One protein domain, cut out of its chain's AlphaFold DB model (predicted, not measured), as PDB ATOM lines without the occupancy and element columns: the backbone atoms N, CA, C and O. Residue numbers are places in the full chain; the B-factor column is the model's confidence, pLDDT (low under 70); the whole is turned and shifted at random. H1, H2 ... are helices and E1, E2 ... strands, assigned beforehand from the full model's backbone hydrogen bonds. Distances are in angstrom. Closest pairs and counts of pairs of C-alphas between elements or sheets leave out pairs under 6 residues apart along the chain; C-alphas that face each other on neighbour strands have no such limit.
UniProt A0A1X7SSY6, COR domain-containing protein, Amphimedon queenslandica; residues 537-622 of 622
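This is residues 537 to 622 of the 622 residues of the protein "COR domain-containing protein" of Amphimedon queenslandica (UniProt A0A1X7SSY6). One strongly twisted antiparallel sheet of six strands is covered in part by a single helix, H1, which packs on one face near E3, E4 and E5. At the other end of the sheet the hairpin of E1 and E2 reaches away from H1, making one end of the longest axis. The printed part has 86 residues, with elements in the order E1 E2 H1 E3 E4 E5 E6 along the chain and E2 - E1 - E6 - E5 - E4 - E3 across the sheet. The class is mixed, helices and strands; the whole is loose, with a radius of gyration of the C-alphas of 15.4 A, and elongated, spanning 49 by 26 by 22 A.

Start in the sheet with its longest strand by residues, E5, residues 602 to 611, which runs 27.4 A from C-alpha 602 at (87.134, 229.642, 278.861). Then find E4, residues 592 to 599, 22.6 A long, and E3, residues 575 to 579. E6, residues 615 to 621, runs 19.6 A and ends at C-alpha 621 at (89.541, 237.095, 291.071). E1, residues 537 to 543, begins at C-alpha 537 at (101.592, 246.785, 292.379) and runs 18.1 A; E2 is residues 551 to 554. H1, residues 560 to 570, is 15.1 A long.

E3 to E6 form a meander, each strand the antiparallel neighbour of the one before. Look at N 595 and O 607, 2.8 A apart, for E4 and E5; at N 608 and O 619, 2.8 A, for E5 and E6; and at N 578 and O 596, 3.0 A, for E3 and E4. E1 has staggered pairing: residues 537 to 539 pair with E6, where N 538 and O 616 are 2.9 A apart, and residues 540 to 543 pair with E2, where N 542 and O 552 are 2.9 A apart. E2 and E3 are the edge strands. H1 is on the sheet at a height of 8.1 A, giving two layers, a helix on one face of a sheet. It is only just over none of the strands, with 2 C-alphas falling on E5 and 2 on E3. Its closest C-alphas to E3 are those of Met 569 and Phe 577, 5.3 A apart. In H1 every O i to N i+4 pair is within hydrogen-bond range.

The C-alphas farthest apart, those of Asp 546 and Lys 582, are 49.3 A apart. The printed part has no cut and ends at Ala 622, the chain's last residue. The link from E3 to E4, residues 580 to 591, is long. The mean pLDDT of the printed part is 85.2; look for values under 70 at residues 543 to 549, 572, 582 and 584.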
ATOM      1  N   GLN A 537     101.361 245.351 292.539       94.19
ATOM      2  CA  GLN A 537     101.592 246.785 292.379       94.19
ATOM      3  C   GLN A 537     102.639 247.058 291.299       94.19
ATOM      4  O   GLN A 537     103.756 246.550 291.352       94.19
ATOM      5  N   ILE A 538     102.285 247.907 290.334       94.50
ATOM      6  CA  ILE A 538     103.223 248.482 289.368       94.50
ATOM      7  C   ILE A 538     103.583 249.885 289.848       94.50
ATOM      8  O   ILE A 538     102.703 250.739 289.987       94.50
ATOM      9  N   VAL A 539     104.872 250.114 290.086       92.19
ATOM     10  CA  VAL A 539     105.431 251.381 290.570       92.19
ATOM     11  C   VAL A 539     106.472 251.917 289.594       92.19
ATOM     12  O   VAL A 539     107.139 251.152 288.898       92.19
ATOM     13  N   TRP A 540     106.616 253.241 289.558       88.62
ATOM     14  CA  TRP A 540     107.691 253.912 288.832       88.62
ATOM     15  C   TRP A 540     108.725 254.380 289.836       88.62
ATOM     16  O   TRP A 540     108.409 255.167 290.723       88.62
ATOM     17  N   CYS A 541     109.946 253.875 289.704       83.81
ATOM     18  CA  CYS A 541     111.004 254.128 290.666       83.81
ATOM     19  C   CYS A 541     112.104 254.990 290.060       83.81
ATOM     20  O   CYS A 541     112.527 254.775 288.923       83.81
ATOM     21  N   SER A 542     112.605 255.915 290.866       75.62
ATOM     22  CA  SER A 542     113.857 256.627 290.640       75.62
ATOM     23  C   SER A 542     114.921 256.119 291.613       75.62
ATOM     24  O   SER A 542     114.612 255.860 292.776       75.62
ATOM     25  N   ARG A 543     116.184 256.037 291.177       68.44
ATOM     26  CA  ARG A 543     117.316 255.778 292.081       68.44
ATOM     27  C   ARG A 543     117.648 257.040 292.877       68.44
ATOM     28  O   ARG A 543     117.930 258.080 292.294       68.44
ATOM     29  N   GLU A 544     117.660 256.955 294.205       61.66
ATOM     30  CA  GLU A 544     118.060 258.086 295.062       61.66
ATOM     31  C   GLU A 544     119.583 258.136 295.300       61.66
ATOM     32  O   GLU A 544     120.172 259.213 295.455       61.66
ATOM     33  N   SER A 545     120.265 256.987 295.283       57.94
ATOM     34  CA  SER A 545     121.708 256.895 295.524       57.94
ATOM     35  C   SER A 545     122.354 255.688 294.835       57.94
ATOM     36  O   SER A 545     121.656 254.808 294.337       57.94
ATOM     37  N   ASP A 546     123.692 255.680 294.786       60.16
ATOM     38  CA  ASP A 546     124.496 254.553 294.282       60.16
ATOM     39  C   ASP A 546     124.619 253.414 295.310       60.16
ATOM     40  O   ASP A 546     125.219 252.382 295.019       60.16
ATOM     41  N   LEU A 547     124.064 253.594 296.516       60.00
ATOM     42  CA  LEU A 547     123.916 252.515 297.485       60.00
ATOM     43  C   LEU A 547     122.747 251.635 297.034       60.00
ATOM     44  O   LEU A 547     121.640 252.124 296.798       60.00
ATOM     45  N   GLU A 548     123.022 250.340 296.888       57.41
ATOM     46  CA  GLU A 548     122.032 249.325 296.536       57.41
ATOM     47  C   GLU A 548     120.856 249.417 297.534       57.41
ATOM     48  O   GLU A 548     121.058 249.290 298.736       57.41
ATOM     49  N   ASP A 549     119.651 249.714 297.022       60.75
ATOM     50  CA  ASP A 549     118.328 249.610 297.679       60.75
ATOM     51  C   ASP A 549     117.569 250.890 298.103       60.75
ATOM     52  O   ASP A 549     116.437 250.775 298.577       60.75
ATOM     53  N   SER A 550     118.057 252.115 297.853       70.06
ATOM     54  CA  SER A 550     117.226 253.332 298.052       70.06
ATOM     55  C   SER A 550     116.527 253.787 296.758       70.06
ATOM     56  O   SER A 550     117.173 254.352 295.862       70.06
ATOM     57  N   TYR A 551     115.209 253.586 296.666       75.88
ATOM     58  CA  TYR A 551     114.381 254.030 295.538       75.88
ATOM     59  C   TYR A 551     113.247 254.954 295.992       75.88
ATOM     60  O   TYR A 551     112.549 254.664 296.963       75.88
ATOM     61  N   GLU A 552     113.001 256.018 295.227       82.62
ATOM     62  CA  GLU A 552     111.812 256.855 295.388       82.62
ATOM     63  C   GLU A 552     110.714 256.392 294.435       82.62
ATOM     64  O   GLU A 552     110.944 256.252 293.231       82.62
ATOM     65  N   ILE A 553     109.502 256.215 294.960       87.38
ATOM     66  CA  ILE A 553     108.320 255.942 294.142       87.38
ATOM     67  C   ILE A 553     107.763 257.261 293.604       87.38
ATOM     68  O   ILE A 553     107.262 258.107 294.358       87.38
ATOM     69  N   LEU A 554     107.816 257.407 292.284       87.50
ATOM     70  CA  LEU A 554     107.276 258.532 291.538       87.50
ATOM     71  C   LEU A 554     105.761 258.364 291.294       87.50
ATOM     72  O   LEU A 554     105.256 257.240 291.239       87.50
ATOM     73  N   PRO A 555     105.013 259.471 291.120       91.12
ATOM     74  CA  PRO A 555     103.620 259.426 290.681       91.12
ATOM     75  C   PRO A 555     103.421 258.647 289.379       91.12
ATOM     76  O   PRO A 555     104.306 258.629 288.524       91.12
ATOM     77  N   VAL A 556     102.233 258.077 289.175       90.94
ATOM     78  CA  VAL A 556     101.890 257.382 287.927       90.94
ATOM     79  C   VAL A 556     101.953 258.360 286.742       90.94
ATOM     80  O   VAL A 556     101.216 259.353 286.731       90.94
ATOM     81  N   PRO A 557     102.766 258.077 285.711       88.44
ATOM     82  CA  PRO A 557     102.926 258.954 284.553       88.44
ATOM     83  C   PRO A 557     101.615 259.197 283.815       88.44
ATOM     84  O   PRO A 557     100.765 258.309 283.679       88.44
ATOM     85  N   ARG A 558     101.443 260.408 283.284       85.31
ATOM     86  CA  ARG A 558     100.222 260.769 282.560       85.31
ATOM     87  C   ARG A 558     100.064 259.928 281.297       85.31
ATOM     88  O   ARG A 558     101.014 259.699 280.559       85.31
ATOM     89  N   GLY A 559      98.840 259.455 281.068       86.00
ATOM     90  CA  GLY A 559      98.476 258.660 279.891       86.00
ATOM     91  C   GLY A 559      98.796 257.166 279.966       86.00
ATOM     92  O   GLY A 559      98.145 256.387 279.271       86.00
ATOM     93  N   ILE A 560      99.711 256.727 280.843       89.31
ATOM     94  CA  ILE A 560     100.163 255.325 280.855       89.31
ATOM     95  C   ILE A 560      99.046 254.341 281.208       89.31
ATOM     96  O   ILE A 560      98.965 253.259 280.631       89.31
ATOM     97  N   PHE A 561      98.138 254.743 282.105       92.19
ATOM     98  CA  PHE A 561      96.986 253.928 282.477       92.19
ATOM     99  C   PHE A 561      96.100 253.654 281.257       92.19
ATOM    100  O   PHE A 561      95.808 252.503 280.954       92.19
ATOM    101  N   PHE A 562      95.730 254.684 280.493       90.81
ATOM    102  CA  PHE A 562      94.905 254.508 279.296       90.81
ATOM    103  C   PHE A 562      95.593 253.698 278.216       90.81
ATOM    104  O   PHE A 562      94.958 252.827 277.624       90.81
ATOM    105  N   LEU A 563      96.881 253.955 277.997       91.12
ATOM    106  CA  LEU A 563      97.676 253.197 277.047       91.12
ATOM    107  C   LEU A 563      97.669 251.703 277.403       91.12
ATOM    108  O   LEU A 563      97.448 250.867 276.528       91.12
ATOM    109  N   ALA A 564      97.842 251.365 278.684       92.38
ATOM    110  CA  ALA A 564      97.772 249.988 279.165       92.38
ATOM    111  C   ALA A 564      96.382 249.372 278.936       92.38
ATOM    112  O   ALA A 564      96.283 248.287 278.366       92.38
ATOM    113  N   ILE A 565      95.307 250.079 279.303       93.94
ATOM    114  CA  ILE A 565      93.917 249.639 279.097       93.94
ATOM    115  C   ILE A 565      93.628 249.366 277.612       93.94
ATOM    116  O   ILE A 565      93.148 248.286 277.266       93.94
ATOM    117  N   VAL A 566      93.953 250.308 276.723       93.81
ATOM    118  CA  VAL A 566      93.745 250.166 275.272       93.81
ATOM    119  C   VAL A 566      94.559 249.000 274.713       93.81
ATOM    120  O   VAL A 566      94.027 248.195 273.945       93.81
ATOM    121  N   ASN A 567      95.823 248.860 275.118       92.06
ATOM    122  CA  ASN A 567      96.679 247.770 274.654       92.06
ATOM    123  C   ASN A 567      96.181 246.400 275.116       92.06
ATOM    124  O   ASN A 567      96.065 245.500 274.284       92.06
ATOM    125  N   LEU A 568      95.810 246.246 276.390       91.62
ATOM    126  CA  LEU A 568      95.252 244.992 276.911       91.62
ATOM    127  C   LEU A 568      94.021 244.541 276.119       91.62
ATOM    128  O   LEU A 568      93.892 243.365 275.798       91.62
ATOM    129  N   MET A 569      93.147 245.477 275.747       91.00
ATOM    130  CA  MET A 569      91.962 245.177 274.936       91.00
ATOM    131  C   MET A 569      92.286 244.903 273.459       91.00
ATOM    132  O   MET A 569      91.583 244.138 272.795       91.00
ATOM    133  N   LYS A 570      93.338 245.529 272.919       88.62
ATOM    134  CA  LYS A 570      93.798 245.324 271.536       88.62
ATOM    135  C   LYS A 570      94.415 243.931 271.358       88.62
ATOM    136  O   LYS A 570      94.172 243.287 270.329       88.62
ATOM    137  N   HIS A 571      95.172 243.459 272.349       81.00
ATOM    138  CA  HIS A 571      95.742 242.113 272.379       81.00
ATOM    139  C   HIS A 571      94.640 241.068 272.618       81.00
ATOM    140  O   HIS A 571      93.881 241.129 273.577       81.00
ATOM    141  N   SER A 572      94.523 240.103 271.702       69.75
ATOM    142  CA  SER A 572      93.437 239.102 271.718       69.75
ATOM    143  C   SER A 572      93.923 237.652 271.709       69.75
ATOM    144  O   SER A 572      93.109 236.731 271.601       69.75
ATOM    145  N   LYS A 573      95.244 237.439 271.790       78.56
ATOM    146  CA  LYS A 573      95.878 236.117 271.784       78.56
ATOM    147  C   LYS A 573      97.147 236.124 272.655       78.56
ATOM    148  O   LYS A 573      97.922 237.069 272.526       78.56
ATOM    149  N   PRO A 574      97.374 235.093 273.495       79.88
ATOM    150  CA  PRO A 574      96.467 233.968 273.770       79.88
ATOM    151  C   PRO A 574      95.280 234.353 274.676       79.88
ATOM    152  O   PRO A 574      94.244 233.690 274.648       79.88
ATOM    153  N   LEU A 575      95.406 235.451 275.428       87.19
ATOM    154  CA  LEU A 575      94.386 235.970 276.338       87.19
ATOM    155  C   LEU A 575      93.544 237.067 275.676       87.19
ATOM    156  O   LEU A 575      94.050 237.872 274.895       87.19
ATOM    157  N   GLN A 576      92.254 237.101 276.004       88.50
ATOM    158  CA  GLN A 576      91.312 238.141 275.597       88.50
ATOM    159  C   GLN A 576      90.788 238.877 276.825       88.50
ATOM    160  O   GLN A 576      90.186 238.260 277.704       88.50
ATOM    161  N   PHE A 577      90.939 240.198 276.825       90.75
ATOM    162  CA  PHE A 577      90.377 241.086 277.838       90.75
ATOM    163  C   PHE A 577      89.076 241.680 277.308       90.75
ATOM    164  O   PHE A 577      89.061 242.390 276.301       90.75
ATOM    165  N   ARG A 578      87.957 241.363 277.960       88.88
ATOM    166  CA  ARG A 578      86.635 241.905 277.614       88.88
ATOM    167  C   ARG A 578      86.034 242.601 278.813       88.88
ATOM    168  O   ARG A 578      86.334 242.236 279.945       88.88
ATOM    169  N   PHE A 579      85.145 243.561 278.576       89.12
ATOM    170  CA  PHE A 579      84.383 244.153 279.669       89.12
ATOM    171  C   PHE A 579      83.676 243.063 280.479       89.12
ATOM    172  O   PHE A 579      83.068 242.147 279.913       89.12
ATOM    173  N   ALA A 580      83.777 243.167 281.802       81.94
ATOM    174  CA  ALA A 580      82.959 242.376 282.706       81.94
ATOM    175  C   ALA A 580      81.466 242.745 282.539       81.94
ATOM    176  O   ALA A 580      81.122 243.720 281.861       81.94
ATOM    177  N   SER A 581      80.560 241.937 283.104       75.12
ATOM    178  CA  SER A 581      79.119 242.226 283.039       75.12
ATOM    179  C   SER A 581      78.797 243.575 283.697       75.12
ATOM    180  O   SER A 581      79.611 244.154 284.406       75.12
ATOM    181  N   LYS A 582      77.589 244.102 283.475       66.44
ATOM    182  CA  LYS A 582      77.142 245.374 284.070       66.44
ATOM    183  C   LYS A 582      76.777 245.234 285.564       66.44
ATOM    184  O   LYS A 582      75.748 245.752 285.982       66.44
ATOM    185  N   SER A 583      77.573 244.498 286.347       72.31
ATOM    186  CA  SER A 583      77.420 244.447 287.809       72.31
ATOM    187  C   SER A 583      78.009 245.724 288.420       72.31
ATOM    188  O   SER A 583      79.079 246.156 287.977       72.31
ATOM    189  N   PRO A 584      77.371 246.318 289.447       69.44
ATOM    190  CA  PRO A 584      77.945 247.433 290.198       69.44
ATOM    191  C   PRO A 584      79.303 247.099 290.838       69.44
ATOM    192  O   PRO A 584      80.053 248.018 291.147       69.44
ATOM    193  N   GLU A 585      79.657 245.820 290.977       75.56
ATOM    194  CA  GLU A 585      80.939 245.347 291.520       75.56
ATOM    195  C   GLU A 585      82.120 245.578 290.562       75.56
ATOM    196  O   GLU A 585      83.250 245.795 291.005       75.56
ATOM    197  N   TYR A 586      81.876 245.658 289.247       86.06
ATOM    198  CA  TYR A 586      82.929 245.820 288.238       86.06
ATOM    199  C   TYR A 586      83.192 247.280 287.875       86.06
ATOM    200  O   TYR A 586      82.272 248.090 287.736       86.06
ATOM    201  N   PHE A 587      84.470 247.634 287.768       88.50
ATOM    202  CA  PHE A 587      84.911 249.003 287.530       88.50
ATOM    203  C   PHE A 587      84.872 249.336 286.039       88.50
ATOM    204  O   PHE A 587      85.344 248.567 285.198       88.50
ATOM    205  N   ARG A 588      84.345 250.521 285.718       89.62
ATOM    206  CA  ARG A 588      84.414 251.122 284.383       89.62
ATOM    207  C   ARG A 588      84.539 252.635 284.509       89.62
ATOM    208  O   ARG A 588      83.601 253.379 284.242       89.62
ATOM    209  N   TYR A 589      85.708 253.060 284.960       89.06
ATOM    210  CA  TYR A 589      86.047 254.447 285.241       89.06
ATOM    211  C   TYR A 589      87.382 254.817 284.612       89.06
ATOM    212  O   TYR A 589      88.155 253.966 284.167       89.06
ATOM    213  N   ARG A 590      87.653 256.116 284.608       87.25
ATOM    214  CA  ARG A 590      88.875 256.711 284.074       87.25
ATOM    215  C   ARG A 590      90.147 256.201 284.752       87.25
ATOM    216  O   ARG A 590      91.191 256.114 284.129       87.25
ATOM    217  N   ASP A 591      90.066 255.864 286.027       89.06
ATOM    218  CA  ASP A 591      91.173 255.452 286.891       89.06
ATOM    219  C   ASP A 591      90.977 254.042 287.471       89.06
ATOM    220  O   ASP A 591      91.787 253.586 288.271       89.06
ATOM    221  N   ALA A 592      89.930 253.319 287.061       92.25
ATOM    222  CA  ALA A 592      89.690 251.944 287.492       92.25
ATOM    223  C   ALA A 592      88.924 251.146 286.430       92.25
ATOM    224  O   ALA A 592      87.850 251.556 285.989       92.25
ATOM    225  N   MET A 593      89.432 249.975 286.049       93.62
ATOM    226  CA  MET A 593      88.840 249.128 285.011       93.62
ATOM    227  C   MET A 593      88.769 247.670 285.448       93.62
ATOM    228  O   MET A 593      89.672 247.171 286.113       93.62
ATOM    229  N   SER A 594      87.710 246.966 285.057       93.44
ATOM    230  CA  SER A 594      87.573 245.523 285.267       93.44
ATOM    231  C   SER A 594      87.386 244.775 283.962       93.44
ATOM    232  O   SER A 594      86.528 245.110 283.139       93.44
ATOM    233  N   PHE A 595      88.164 243.714 283.807       92.94
ATOM    234  CA  PHE A 595      88.148 242.864 282.633       92.94
ATOM    235  C   PHE A 595      87.861 241.427 283.004       92.94
ATOM    236  O   PHE A 595      88.520 240.856 283.863       92.94
ATOM    237  N   ARG A 596      86.945 240.807 282.267       91.62
ATOM    238  CA  ARG A 596      86.880 239.355 282.190       91.62
ATOM    239  C   ARG A 596      87.991 238.868 281.272       91.62
ATOM    240  O   ARG A 596      88.009 239.221 280.087       91.62
ATOM    241  N   VAL A 597      88.877 238.046 281.816       91.44
ATOM    242  CA  VAL A 597      89.979 237.432 281.079       91.44
ATOM    243  C   VAL A 597      89.526 236.083 280.552       91.44
ATOM    244  O   VAL A 597      88.963 235.266 281.282       91.44
ATOM    245  N   ARG A 598      89.748 235.850 279.261       88.56
ATOM    246  CA  ARG A 598      89.447 234.573 278.615       88.56
ATOM    247  C   ARG A 598      90.664 234.006 277.918       88.56
ATOM    248  O   ARG A 598      91.367 234.740 277.227       88.56
ATOM    249  N   HIS A 599      90.848 232.700 278.021       87.31
ATOM    250  CA  HIS A 599      91.740 231.947 277.152       87.31
ATOM    251  C   HIS A 599      90.868 231.112 276.222       87.31
ATOM    252  O   HIS A 599      90.073 230.292 276.669       87.31
ATOM    253  N   GLN A 600      90.960 231.362 274.916       80.88
ATOM    254  CA  GLN A 600      90.045 230.783 273.926       80.88
ATOM    255  C   GLN A 600      88.559 231.063 274.253       80.88
ATOM    256  O   GLN A 600      88.093 232.187 274.037       80.88
ATOM    257  N   LYS A 601      87.805 230.061 274.727       75.94
ATOM    258  CA  LYS A 601      86.394 230.189 275.139       75.94
ATOM    259  C   LYS A 601      86.213 230.214 276.659       75.94
ATOM    260  O   LYS A 601      85.157 230.659 277.109       75.94
ATOM    261  N   ASP A 602      87.233 229.827 277.418       84.62
ATOM    262  CA  ASP A 602      87.134 229.642 278.861       84.62
ATOM    263  C   ASP A 602      87.389 230.955 279.591       84.62
ATOM    264  O   ASP A 602      88.296 231.720 279.248       84.62
ATOM    265  N   SER A 603      86.546 231.240 280.582       85.88
ATOM    266  CA  SER A 603      86.756 232.355 281.504       85.88
ATOM    267  C   SER A 603      87.808 231.939 282.519       85.88
ATOM    268  O   SER A 603      87.625 230.930 283.184       85.88
ATOM    269  N   ILE A 604      88.891 232.709 282.614       89.50
ATOM    270  CA  ILE A 604      89.968 232.469 283.584       89.50
ATOM    271  C   ILE A 604      89.678 233.173 284.907       89.50
ATOM    272  O   ILE A 604      90.115 232.699 285.941       89.50
ATOM    273  N   GLY A 605      89.004 234.322 284.837       90.69
ATOM    274  CA  GLY A 605      88.703 235.150 285.995       90.69
ATOM    275  C   GLY A 605      88.438 236.602 285.609       90.69
ATOM    276  O   GLY A 605      88.284 236.944 284.422       90.69
ATOM    277  N   ILE A 606      88.389 237.463 286.615       91.69
ATOM    278  CA  ILE A 606      88.274 238.912 286.517       91.69
ATOM    279  C   ILE A 606      89.585 239.557 286.973       91.69
ATOM    280  O   ILE A 606      90.135 239.236 288.019       91.69
ATOM    281  N   VAL A 607      90.080 240.506 286.185       92.38
ATOM    282  CA  VAL A 607      91.189 241.385 286.564       92.38
ATOM    283  C   VAL A 607      90.634 242.776 286.831       92.38
ATOM    284  O   VAL A 607      89.983 243.353 285.955       92.38
ATOM    285  N   HIS A 608      90.928 243.339 288.000       93.19
ATOM    286  CA  HIS A 608      90.664 244.740 288.318       93.19
ATOM    287  C   HIS A 608      91.977 245.520 288.305       93.19
ATOM    288  O   HIS A 608      92.924 245.145 288.987       93.19
ATOM    289  N   ILE A 609      92.026 246.611 287.547       94.88
ATOM    290  CA  ILE A 609      93.195 247.480 287.409       94.88
ATOM    291  C   ILE A 609      92.804 248.854 287.937       94.88
ATOM    292  O   ILE A 609      91.904 249.485 287.378       94.88
ATOM    293  N   ILE A 610      93.453 249.314 289.003       93.94
ATOM    294  CA  ILE A 610      93.112 250.554 289.704       93.94
ATOM    295  C   ILE A 610      94.344 251.454 289.751       93.94
ATOM    296  O   ILE A 610      95.359 251.114 290.354       93.94
ATOM    297  N   LYS A 611      94.249 252.628 289.131       92.75
ATOM    298  CA  LYS A 611      95.265 253.676 289.207       92.75
ATOM    299  C   LYS A 611      95.163 254.378 290.560       92.75
ATOM    300  O   LYS A 611      94.128 254.947 290.905       92.75
ATOM    301  N   LYS A 612      96.257 254.373 291.308       90.44
ATOM    302  CA  LYS A 612      96.483 255.232 292.474       90.44
ATOM    303  C   LYS A 612      97.441 256.358 292.091       90.44
ATOM    304  O   LYS A 612      97.904 256.443 290.957       90.44
ATOM    305  N   ASP A 613      97.736 257.230 293.049       87.25
ATOM    306  CA  ASP A 613      98.679 258.333 292.852       87.25
ATOM    307  C   ASP A 613     100.086 257.838 292.481       87.25
ATOM    308  O   ASP A 613     100.692 258.321 291.532       87.25
ATOM    309  N   ARG A 614     100.581 256.823 293.198       90.56
ATOM    310  CA  ARG A 614     101.970 256.335 293.118       90.56
ATOM    311  C   ARG A 614     102.131 254.931 292.538       90.56
ATOM    312  O   ARG A 614     103.249 254.452 292.388       90.56
ATOM    313  N   CYS A 615     101.032 254.253 292.233       93.69
ATOM    314  CA  CYS A 615     101.069 252.902 291.688       93.69
ATOM    315  C   CYS A 615      99.825 252.589 290.857       93.69
ATOM    316  O   CYS A 615      98.806 253.281 290.929       93.69
ATOM    317  N   ILE A 616      99.903 251.514 290.081       95.62
ATOM    318  CA  ILE A 616      98.733 250.826 289.541       95.62
ATOM    319  C   ILE A 616      98.606 249.496 290.281       95.62
ATOM    320  O   ILE A 616      99.526 248.683 290.253       95.62
ATOM    321  N   GLU A 617      97.470 249.286 290.933       95.25
ATOM    322  CA  GLU A 617      97.132 248.037 291.613       95.25
ATOM    323  C   GLU A 617      96.379 247.108 290.662       95.25
ATOM    324  O   GLU A 617      95.454 247.533 289.962       95.25
ATOM    325  N   ILE A 618      96.753 245.832 290.664       94.69
ATOM    326  CA  ILE A 618      96.123 244.776 289.880       94.69
ATOM    327  C   ILE A 618      95.634 243.693 290.839       94.69
ATOM    328  O   ILE A 618      96.426 243.037 291.512       94.69
ATOM    329  N   TYR A 619      94.320 243.497 290.864       93.19
ATOM    330  CA  TYR A 619      93.650 242.437 291.611       93.19
ATOM    331  C   TYR A 619      93.170 241.372 290.629       93.19
ATOM    332  O   TYR A 619      92.683 241.709 289.544       93.19
ATOM    333  N   PHE A 620      93.272 240.105 291.014       90.00
ATOM    334  CA  PHE A 620      92.768 238.984 290.234       90.00
ATOM    335  C   PHE A 620      91.789 238.161 291.071       90.00
ATOM    336  O   PHE A 620      92.118 237.741 292.176       90.00
ATOM    337  N   GLU A 621      90.601 237.939 290.523       86.81
ATOM    338  CA  GLU A 621      89.541 237.095 291.071       86.81
ATOM    339  C   GLU A 621      89.340 235.929 290.094       86.81
ATOM    340  O   GLU A 621      89.059 236.170 288.919       86.81
ATOM    341  N   ALA A 622      89.556 234.690 290.540       80.69
ATOM    342  CA  ALA A 622      89.512 233.499 289.684       80.69
ATOM    343  C   ALA A 622      88.081 233.094 289.292       80.69
ATOM    344  O   ALA A 622      87.200 233.102 290.180       80.69
TER     345      ALA A 622